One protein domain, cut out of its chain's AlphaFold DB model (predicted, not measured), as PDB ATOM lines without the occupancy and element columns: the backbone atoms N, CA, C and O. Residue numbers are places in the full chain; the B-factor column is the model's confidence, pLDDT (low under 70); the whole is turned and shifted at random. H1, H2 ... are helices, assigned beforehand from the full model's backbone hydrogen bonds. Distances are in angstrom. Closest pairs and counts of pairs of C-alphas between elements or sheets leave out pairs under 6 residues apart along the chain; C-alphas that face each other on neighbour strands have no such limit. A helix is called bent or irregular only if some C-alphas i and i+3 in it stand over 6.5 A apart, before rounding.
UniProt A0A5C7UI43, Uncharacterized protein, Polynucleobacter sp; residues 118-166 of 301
ATOM      1  N   GLU A 118      -6.202  14.285  23.468       92.44
ATOM      2  CA  GLU A 118      -7.546  14.855  23.370       92.44
ATOM      3  C   GLU A 118      -7.756  15.511  22.006       92.44
ATOM      4  O   GLU A 118      -8.761  15.251  21.341       92.44
ATOM      5  N   LYS A 119      -6.767  16.273  21.524       91.00
ATOM      6  CA  LYS A 119      -6.826  16.879  20.184       91.00
ATOM      7  C   LYS A 119      -6.849  15.842  19.067       91.00
ATOM      8  O   LYS A 119      -7.588  16.016  18.097       91.00
ATOM      9  N   VAL A 120      -6.072  14.765  19.197       92.50
ATOM     10  CA  VAL A 120      -6.089  13.658  18.228       92.50
ATOM     11  C   VAL A 120      -7.475  13.012  18.190       92.50
ATOM     12  O   VAL A 120      -8.055  12.877  17.112       92.50
ATOM     13  N   ASN A 121      -8.040  12.680  19.354       93.56
ATOM     14  CA  ASN A 121      -9.363  12.064  19.451       93.56
ATOM     15  C   ASN A 121     -10.467  12.982  18.912       93.56
ATOM     16  O   ASN A 121     -11.319  12.525  18.152       93.56
ATOM     17  N   ALA A 122     -10.418  14.281  19.215       93.38
ATOM     18  CA  ALA A 122     -11.363  15.259  18.681       93.38
ATOM     19  C   ALA A 122     -11.282  15.370  17.147       93.38
ATOM     20  O   ALA A 122     -12.310  15.448  16.470       93.38
ATOM     21  N   ALA A 123     -10.074  15.335  16.574       92.94
ATOM     22  CA  ALA A 123      -9.883  15.366  15.124       92.94
ATOM     23  C   ALA A 123     -10.416  14.096  14.438       92.94
ATOM     24  O   ALA A 123     -11.079  14.186  13.399       92.94
ATOM     25  N   VAL A 124     -10.173  12.923  15.034       93.88
ATOM     26  CA  VAL A 124     -10.721  11.643  14.561       93.88
ATOM     27  C   VAL A 124     -12.250  11.639  14.664       93.88
ATOM     28  O   VAL A 124     -12.908  11.321  13.675       93.88
ATOM     29  N   GLY A 125     -12.820  12.066  15.794       92.75
ATOM     30  CA  GLY A 125     -14.272  12.186  15.984       92.75
ATOM     31  C   GLY A 125     -14.914  13.098  14.938       92.75
ATOM     32  O   GLY A 125     -15.806  12.679  14.207       92.75
ATOM     33  N   LYS A 126     -14.355  14.297  14.724       92.12
ATOM     34  CA  LYS A 126     -14.806  15.215  13.662       92.12
ATOM     35  C   LYS A 126     -14.783  14.565  12.274       92.12
ATOM     36  O   LYS A 126     -15.680  14.805  11.462       92.12
ATOM     37  N   TYR A 127     -13.760  13.767  11.967       91.56
ATOM     38  CA  TYR A 127     -13.722  13.031  10.708       91.56
ATOM     39  C   TYR A 127     -14.848  11.993  10.627       91.56
ATOM     40  O   TYR A 127     -15.554  11.974   9.619       91.56
ATOM     41  N   LEU A 128     -15.037  11.171  11.661       90.00
ATOM     42  CA  LEU A 128     -16.047  10.110  11.685       90.00
ATOM     43  C   LEU A 128     -17.480  10.663  11.612       90.00
ATOM     44  O   LEU A 128     -18.277  10.167  10.811       90.00
ATOM     45  N   ASP A 129     -17.764  11.728  12.361       89.19
ATOM     46  CA  ASP A 129     -19.121  12.245  12.559       89.19
ATOM     47  C   ASP A 129     -19.545  13.265  11.495       89.19
ATOM     48  O   ASP A 129     -20.728  13.387  11.187       89.19
ATOM     49  N   ALA A 130     -18.594  13.983  10.883       85.44
ATOM     50  CA  ALA A 130     -18.904  15.004   9.880       85.44
ATOM     51  C   ALA A 130     -18.399  14.637   8.481       85.44
ATOM     52  O   ALA A 130     -19.187  14.536   7.539       85.44
ATOM     53  N   THR A 131     -17.088  14.458   8.308       84.75
ATOM     54  CA  THR A 131     -16.485  14.285   6.973       84.75
ATOM     55  C   THR A 131     -16.881  12.951   6.346       84.75
ATOM     56  O   THR A 131     -17.373  12.913   5.218       84.75
ATOM     57  N   ARG A 132     -16.708  11.859   7.092       81.81
ATOM     58  CA  ARG A 132     -17.015  10.498   6.654       81.81
ATOM     59  C   ARG A 132     -18.518  10.296   6.491       81.81
ATOM     60  O   ARG A 132     -18.936   9.653   5.531       81.81
ATOM     61  N   LEU A 133     -19.329  10.889   7.369       80.19
ATOM     62  CA  LEU A 133     -20.785  10.882   7.234       80.19
ATOM     63  C   LEU A 133     -21.228  11.548   5.922       80.19
ATOM     64  O   LEU A 133     -21.987  10.949   5.164       80.19
ATOM     65  N   LYS A 134     -20.684  12.733   5.601       79.56
ATOM     66  CA  LYS A 134     -20.950  13.423   4.327       79.56
ATOM     67  C   LYS A 134     -20.544  12.597   3.111       79.56
ATOM     68  O   LYS A 134     -21.209  12.687   2.090       79.56
ATOM     69  N   GLN A 135     -19.494  11.785   3.207       74.88
ATOM     70  CA  GLN A 135     -19.037  10.894   2.131       74.88
ATOM     71  C   GLN A 135     -19.828   9.577   2.032       74.88
ATOM     72  O   GLN A 135     -19.440   8.692   1.278       74.88
ATOM     73  N   ASN A 136     -20.928   9.429   2.781       71.75
ATOM     74  CA  ASN A 136     -21.713   8.195   2.864       71.75
ATOM     75  C   ASN A 136     -20.917   6.999   3.423       71.75
ATOM     76  O   ASN A 136     -21.043   5.861   2.977       71.75
ATOM     77  N   LYS A 137     -20.092   7.271   4.442       78.12
ATOM     78  CA  LYS A 137     -19.393   6.273   5.264       78.12
ATOM     79  C   LYS A 137     -18.557   5.260   4.458       78.12
ATOM     80  O   LYS A 137     -18.673   4.058   4.714       78.12
ATOM     81  N   PRO A 138     -17.663   5.699   3.549       78.19
ATOM     82  CA  PRO A 138     -16.829   4.773   2.795       78.19
ATOM     83  C   PRO A 138     -15.930   3.951   3.739       78.19
ATOM     84  O   PRO A 138     -15.617   4.407   4.856       78.19
ATOM     85  N   PRO A 139     -15.506   2.741   3.327       81.88
ATOM     86  CA  PRO A 139     -14.385   2.072   3.972       81.88
ATOM     87  C   PRO A 139     -13.146   2.967   3.848       81.88
ATOM     88  O   PRO A 139     -12.897   3.561   2.798       81.88
ATOM     89  N   ALA A 140     -12.404   3.118   4.940       87.06
ATOM     90  CA  ALA A 140     -11.223   3.968   5.000       87.06
ATOM     91  C   ALA A 140     -10.233   3.402   6.017       87.06
ATOM     92  O   ALA A 140     -10.641   2.836   7.030       87.06
ATOM     93  N   ILE A 141      -8.945   3.604   5.753       88.50
ATOM     94  CA  ILE A 141      -7.857   3.263   6.669       88.50
ATOM     95  C   ILE A 141      -7.398   4.556   7.334       88.50
ATOM     96  O   ILE A 141      -7.191   5.568   6.660       88.50
ATOM     97  N   LEU A 142      -7.236   4.527   8.655       90.31
ATOM     98  CA  LEU A 142      -6.516   5.573   9.368       90.31
ATOM     99  C   LEU A 142      -5.020   5.258   9.278       90.31
ATOM    100  O   LEU A 142      -4.576   4.245   9.810       90.31
ATOM    101  N   LEU A 143      -4.258   6.108   8.592       91.50
ATOM    102  CA  LEU A 143      -2.838   5.879   8.332       91.50
ATOM    103  C   LEU A 143      -1.964   6.945   9.002       91.50
ATOM    104  O   LEU A 143      -2.234   8.141   8.879       91.50
ATOM    105  N   SER A 144      -0.879   6.509   9.643       90.75
ATOM    106  CA  SER A 144       0.218   7.386  10.064       90.75
ATOM    107  C   SER A 144       1.248   7.496   8.941       90.75
ATOM    108  O   SER A 144       1.744   6.479   8.463       90.75
ATOM    109  N   ILE A 145       1.566   8.721   8.515       92.31
ATOM    110  CA  ILE A 145       2.577   8.979   7.483       92.31
ATOM    111  C   ILE A 145       3.789   9.649   8.144       92.31
ATOM    112  O   ILE A 145       3.679  10.814   8.546       92.31
ATOM    113  N   PRO A 146       4.939   8.961   8.258       90.69
ATOM    114  CA  PRO A 146       6.150   9.559   8.802       90.69
ATOM    115  C   PRO A 146       6.668  10.650   7.857       90.69
ATOM    116  O   PRO A 146       6.849  10.430   6.661       90.69
ATOM    117  N   LEU A 147       6.913  11.847   8.397       91.00
ATOM    118  CA  LEU A 147       7.396  12.996   7.618       91.00
ATOM    119  C   LEU A 147       8.931  13.091   7.559       91.00
ATOM    120  O   LEU A 147       9.457  13.990   6.912       91.00
ATOM    121  N   ASN A 148       9.641  12.183   8.234       90.31
ATOM    122  CA  ASN A 148      11.102  12.069   8.238       90.31
ATOM    123  C   ASN A 148      11.639  11.018   7.245       90.31
ATOM    124  O   ASN A 148      12.848  10.924   7.060       90.31
ATOM    125  N   ALA A 149      10.762  10.229   6.618       90.75
ATOM    126  CA  ALA A 149      11.125   9.269   5.581       90.75
ATOM    127  C   ALA A 149      11.137   9.926   4.192       90.75
ATOM    128  O   ALA A 149      10.506  10.962   3.958       90.75
ATOM    129  N   THR A 150      11.830   9.310   3.231       94.56
ATOM    130  CA  THR A 150      11.796   9.812   1.854       94.56
ATOM    131  C   THR A 150      10.411   9.596   1.243       94.56
ATOM    132  O   THR A 150       9.738   8.595   1.500       94.56
ATOM    133  N   ARG A 151       9.991  10.502   0.353       93.81
ATOM    134  CA  ARG A 151       8.707  10.384  -0.358       93.81
ATOM    135  C   ARG A 151       8.562   9.044  -1.089       93.81
ATOM    136  O   ARG A 151       7.460   8.512  -1.162       93.81
ATOM    137  N   GLN A 152       9.658   8.506  -1.629       94.56
ATOM    138  CA  GLN A 152       9.658   7.234  -2.352       94.56
ATOM    139  C   GLN A 152       9.374   6.042  -1.429       94.56
ATOM    140  O   GLN A 152       8.568   5.187  -1.793       94.56
ATOM    141  N   GLN A 153       9.989   6.000  -0.242       93.12
ATOM    142  CA  GLN A 153       9.731   4.959   0.762       93.12
ATOM    143  C   GLN A 153       8.274   5.003   1.227       93.12
ATOM    144  O   GLN A 153       7.567   4.005   1.115       93.12
ATOM    145  N   VAL A 154       7.794   6.193   1.605       94.81
ATOM    146  CA  VAL A 154       6.408   6.400   2.049       94.81
ATOM    147  C   VAL A 154       5.400   5.951   0.990       94.81
ATOM    148  O   VAL A 154       4.449   5.242   1.299       94.81
ATOM    149  N   LEU A 155       5.589   6.327  -0.280       94.69
ATOM    150  CA  LEU A 155       4.669   5.923  -1.349       94.69
ATOM    151  C   LEU A 155       4.684   4.410  -1.601       94.69
ATOM    152  O   LEU A 155       3.637   3.849  -1.920       94.69
ATOM    153  N   LYS A 156       5.844   3.754  -1.458       94.56
ATOM    154  CA  LYS A 156       5.961   2.296  -1.580       94.56
ATOM    155  C   LYS A 156       5.175   1.592  -0.471       94.56
ATOM    156  O   LYS A 156       4.395   0.698  -0.778       94.56
ATOM    157  N   GLU A 157       5.326   2.033   0.774       94.06
ATOM    158  CA  GLU A 157       4.611   1.484   1.935       94.06
ATOM    159  C   GLU A 157       3.099   1.716   1.841       94.06
ATOM    160  O   GLU A 157       2.317   0.783   2.014       94.06
ATOM    161  N   ILE A 158       2.678   2.936   1.479       93.94
ATOM    162  CA  ILE A 158       1.263   3.257   1.242       93.94
ATOM    163  C   ILE A 158       0.681   2.336   0.173       93.94
ATOM    164  O   ILE A 158      -0.427   1.836   0.345       93.94
ATOM    165  N   LYS A 159       1.408   2.110  -0.929       92.38
ATOM    166  CA  LYS A 159       0.948   1.225  -1.998       92.38
ATOM    167  C   LYS A 159       0.733  -0.199  -1.485       92.38
ATOM    168  O   LYS A 159      -0.333  -0.744  -1.728       92.38
ATOM    169  N   THR A 160       1.690  -0.763  -0.749       92.75
ATOM    170  CA  THR A 160       1.556  -2.108  -0.168       92.75
ATOM    171  C   THR A 160       0.339  -2.211   0.752       92.75
ATOM    172  O   THR A 160      -0.470  -3.117   0.588       92.75
ATOM    173  N   LEU A 161       0.140  -1.236   1.645       92.00
ATOM    174  CA  LEU A 161      -1.025  -1.214   2.536       92.00
ATOM    175  C   LEU A 161      -2.347  -1.114   1.767       92.00
ATOM    176  O   LEU A 161      -3.329  -1.755   2.138       92.00
ATOM    177  N   LEU A 162      -2.385  -0.313   0.699       89.69
ATOM    178  CA  LEU A 162      -3.547  -0.231  -0.181       89.69
ATOM    179  C   LEU A 162      -3.791  -1.563  -0.898       89.69
ATOM    180  O   LEU A 162      -4.926  -2.022  -0.901       89.69
ATOM    181  N   ASP A 163      -2.761  -2.202  -1.451       88.25
ATOM    182  CA  ASP A 163      -2.888  -3.488  -2.149       88.25
ATOM    183  C   ASP A 163      -3.457  -4.587  -1.222       88.25
ATOM    184  O   ASP A 163      -4.259  -5.409  -1.661       88.25
ATOM    185  N   GLU A 164      -3.119  -4.560   0.072       88.38
ATOM    186  CA  GLU A 164      -3.636  -5.494   1.088       88.38
ATOM    187  C   GLU A 164      -5.090  -5.219   1.508       88.38
ATOM    188  O   GLU A 164      -5.840  -6.146   1.818       88.38
ATOM    189  N   HIS A 165      -5.497  -3.948   1.550       84.88
ATOM    190  CA  HIS A 165      -6.764  -3.526   2.160       84.88
ATOM    191  C   HIS A 165      -7.809  -3.021   1.158       84.88
ATOM    192  O   HIS A 165      -8.953  -2.765   1.551       84.88
ATOM    193  N   ILE A 166      -7.456  -2.853  -0.121       80.06
ATOM    194  CA  ILE A 166      -8.418  -2.556  -1.183       80.06
ATOM    195  C   ILE A 166      -9.355  -3.759  -1.306       80.06
ATOM    196  O   ILE A 166      -9.088  -4.765  -1.958       80.06
TER     197      ILE A 166
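Overview. This is residues 118 to 166 of the 301 residues of an uncharacterized protein of Polynucleobacter sp (UniProt A0A5C7UI43). The chain draws a flat, open N: helix H1, a long link slanting back across the gap, then helix H2, with the two helices apart and no shared core. The printed part has 49 residues with two named helices, H1 then H2, and no named strand; its class is all helix. It is loose, with a radius of gyration of the C-alphas of 13.4 A, and spans 32 by 26 by 13 A.

Arrangement. Start at H1, residues 118 to 134, which has a kink of 26 degrees near residue 128. It is irregular, but only just: C-alphas 129 and 132 are 6.51 A apart. Beyond the link comes H2, residues 151 to 165, apart from H1, with no C-alpha of the one within 8 A of the other. In H2 every O i to N i+4 pair is within hydrogen-bond range; in H1, 11 of 13 are.

Along the chain. Find C-alpha 118 at (-7.546, 14.855, 23.370); H1 runs 23.3 A to C-alpha 134. H2 runs 21.0 A, from C-alpha 151 at (8.707, 10.384, -0.358) to C-alpha 165 at (-6.764, -3.526, 2.160).

Size, cuts and confidence. The C-alphas farthest apart, of Asn 136 and Thr 150, are 33.6 A apart. Residues 135 to 150 form the long link. The printed part has no cut, and no printed residue is under 70 in pLDDT.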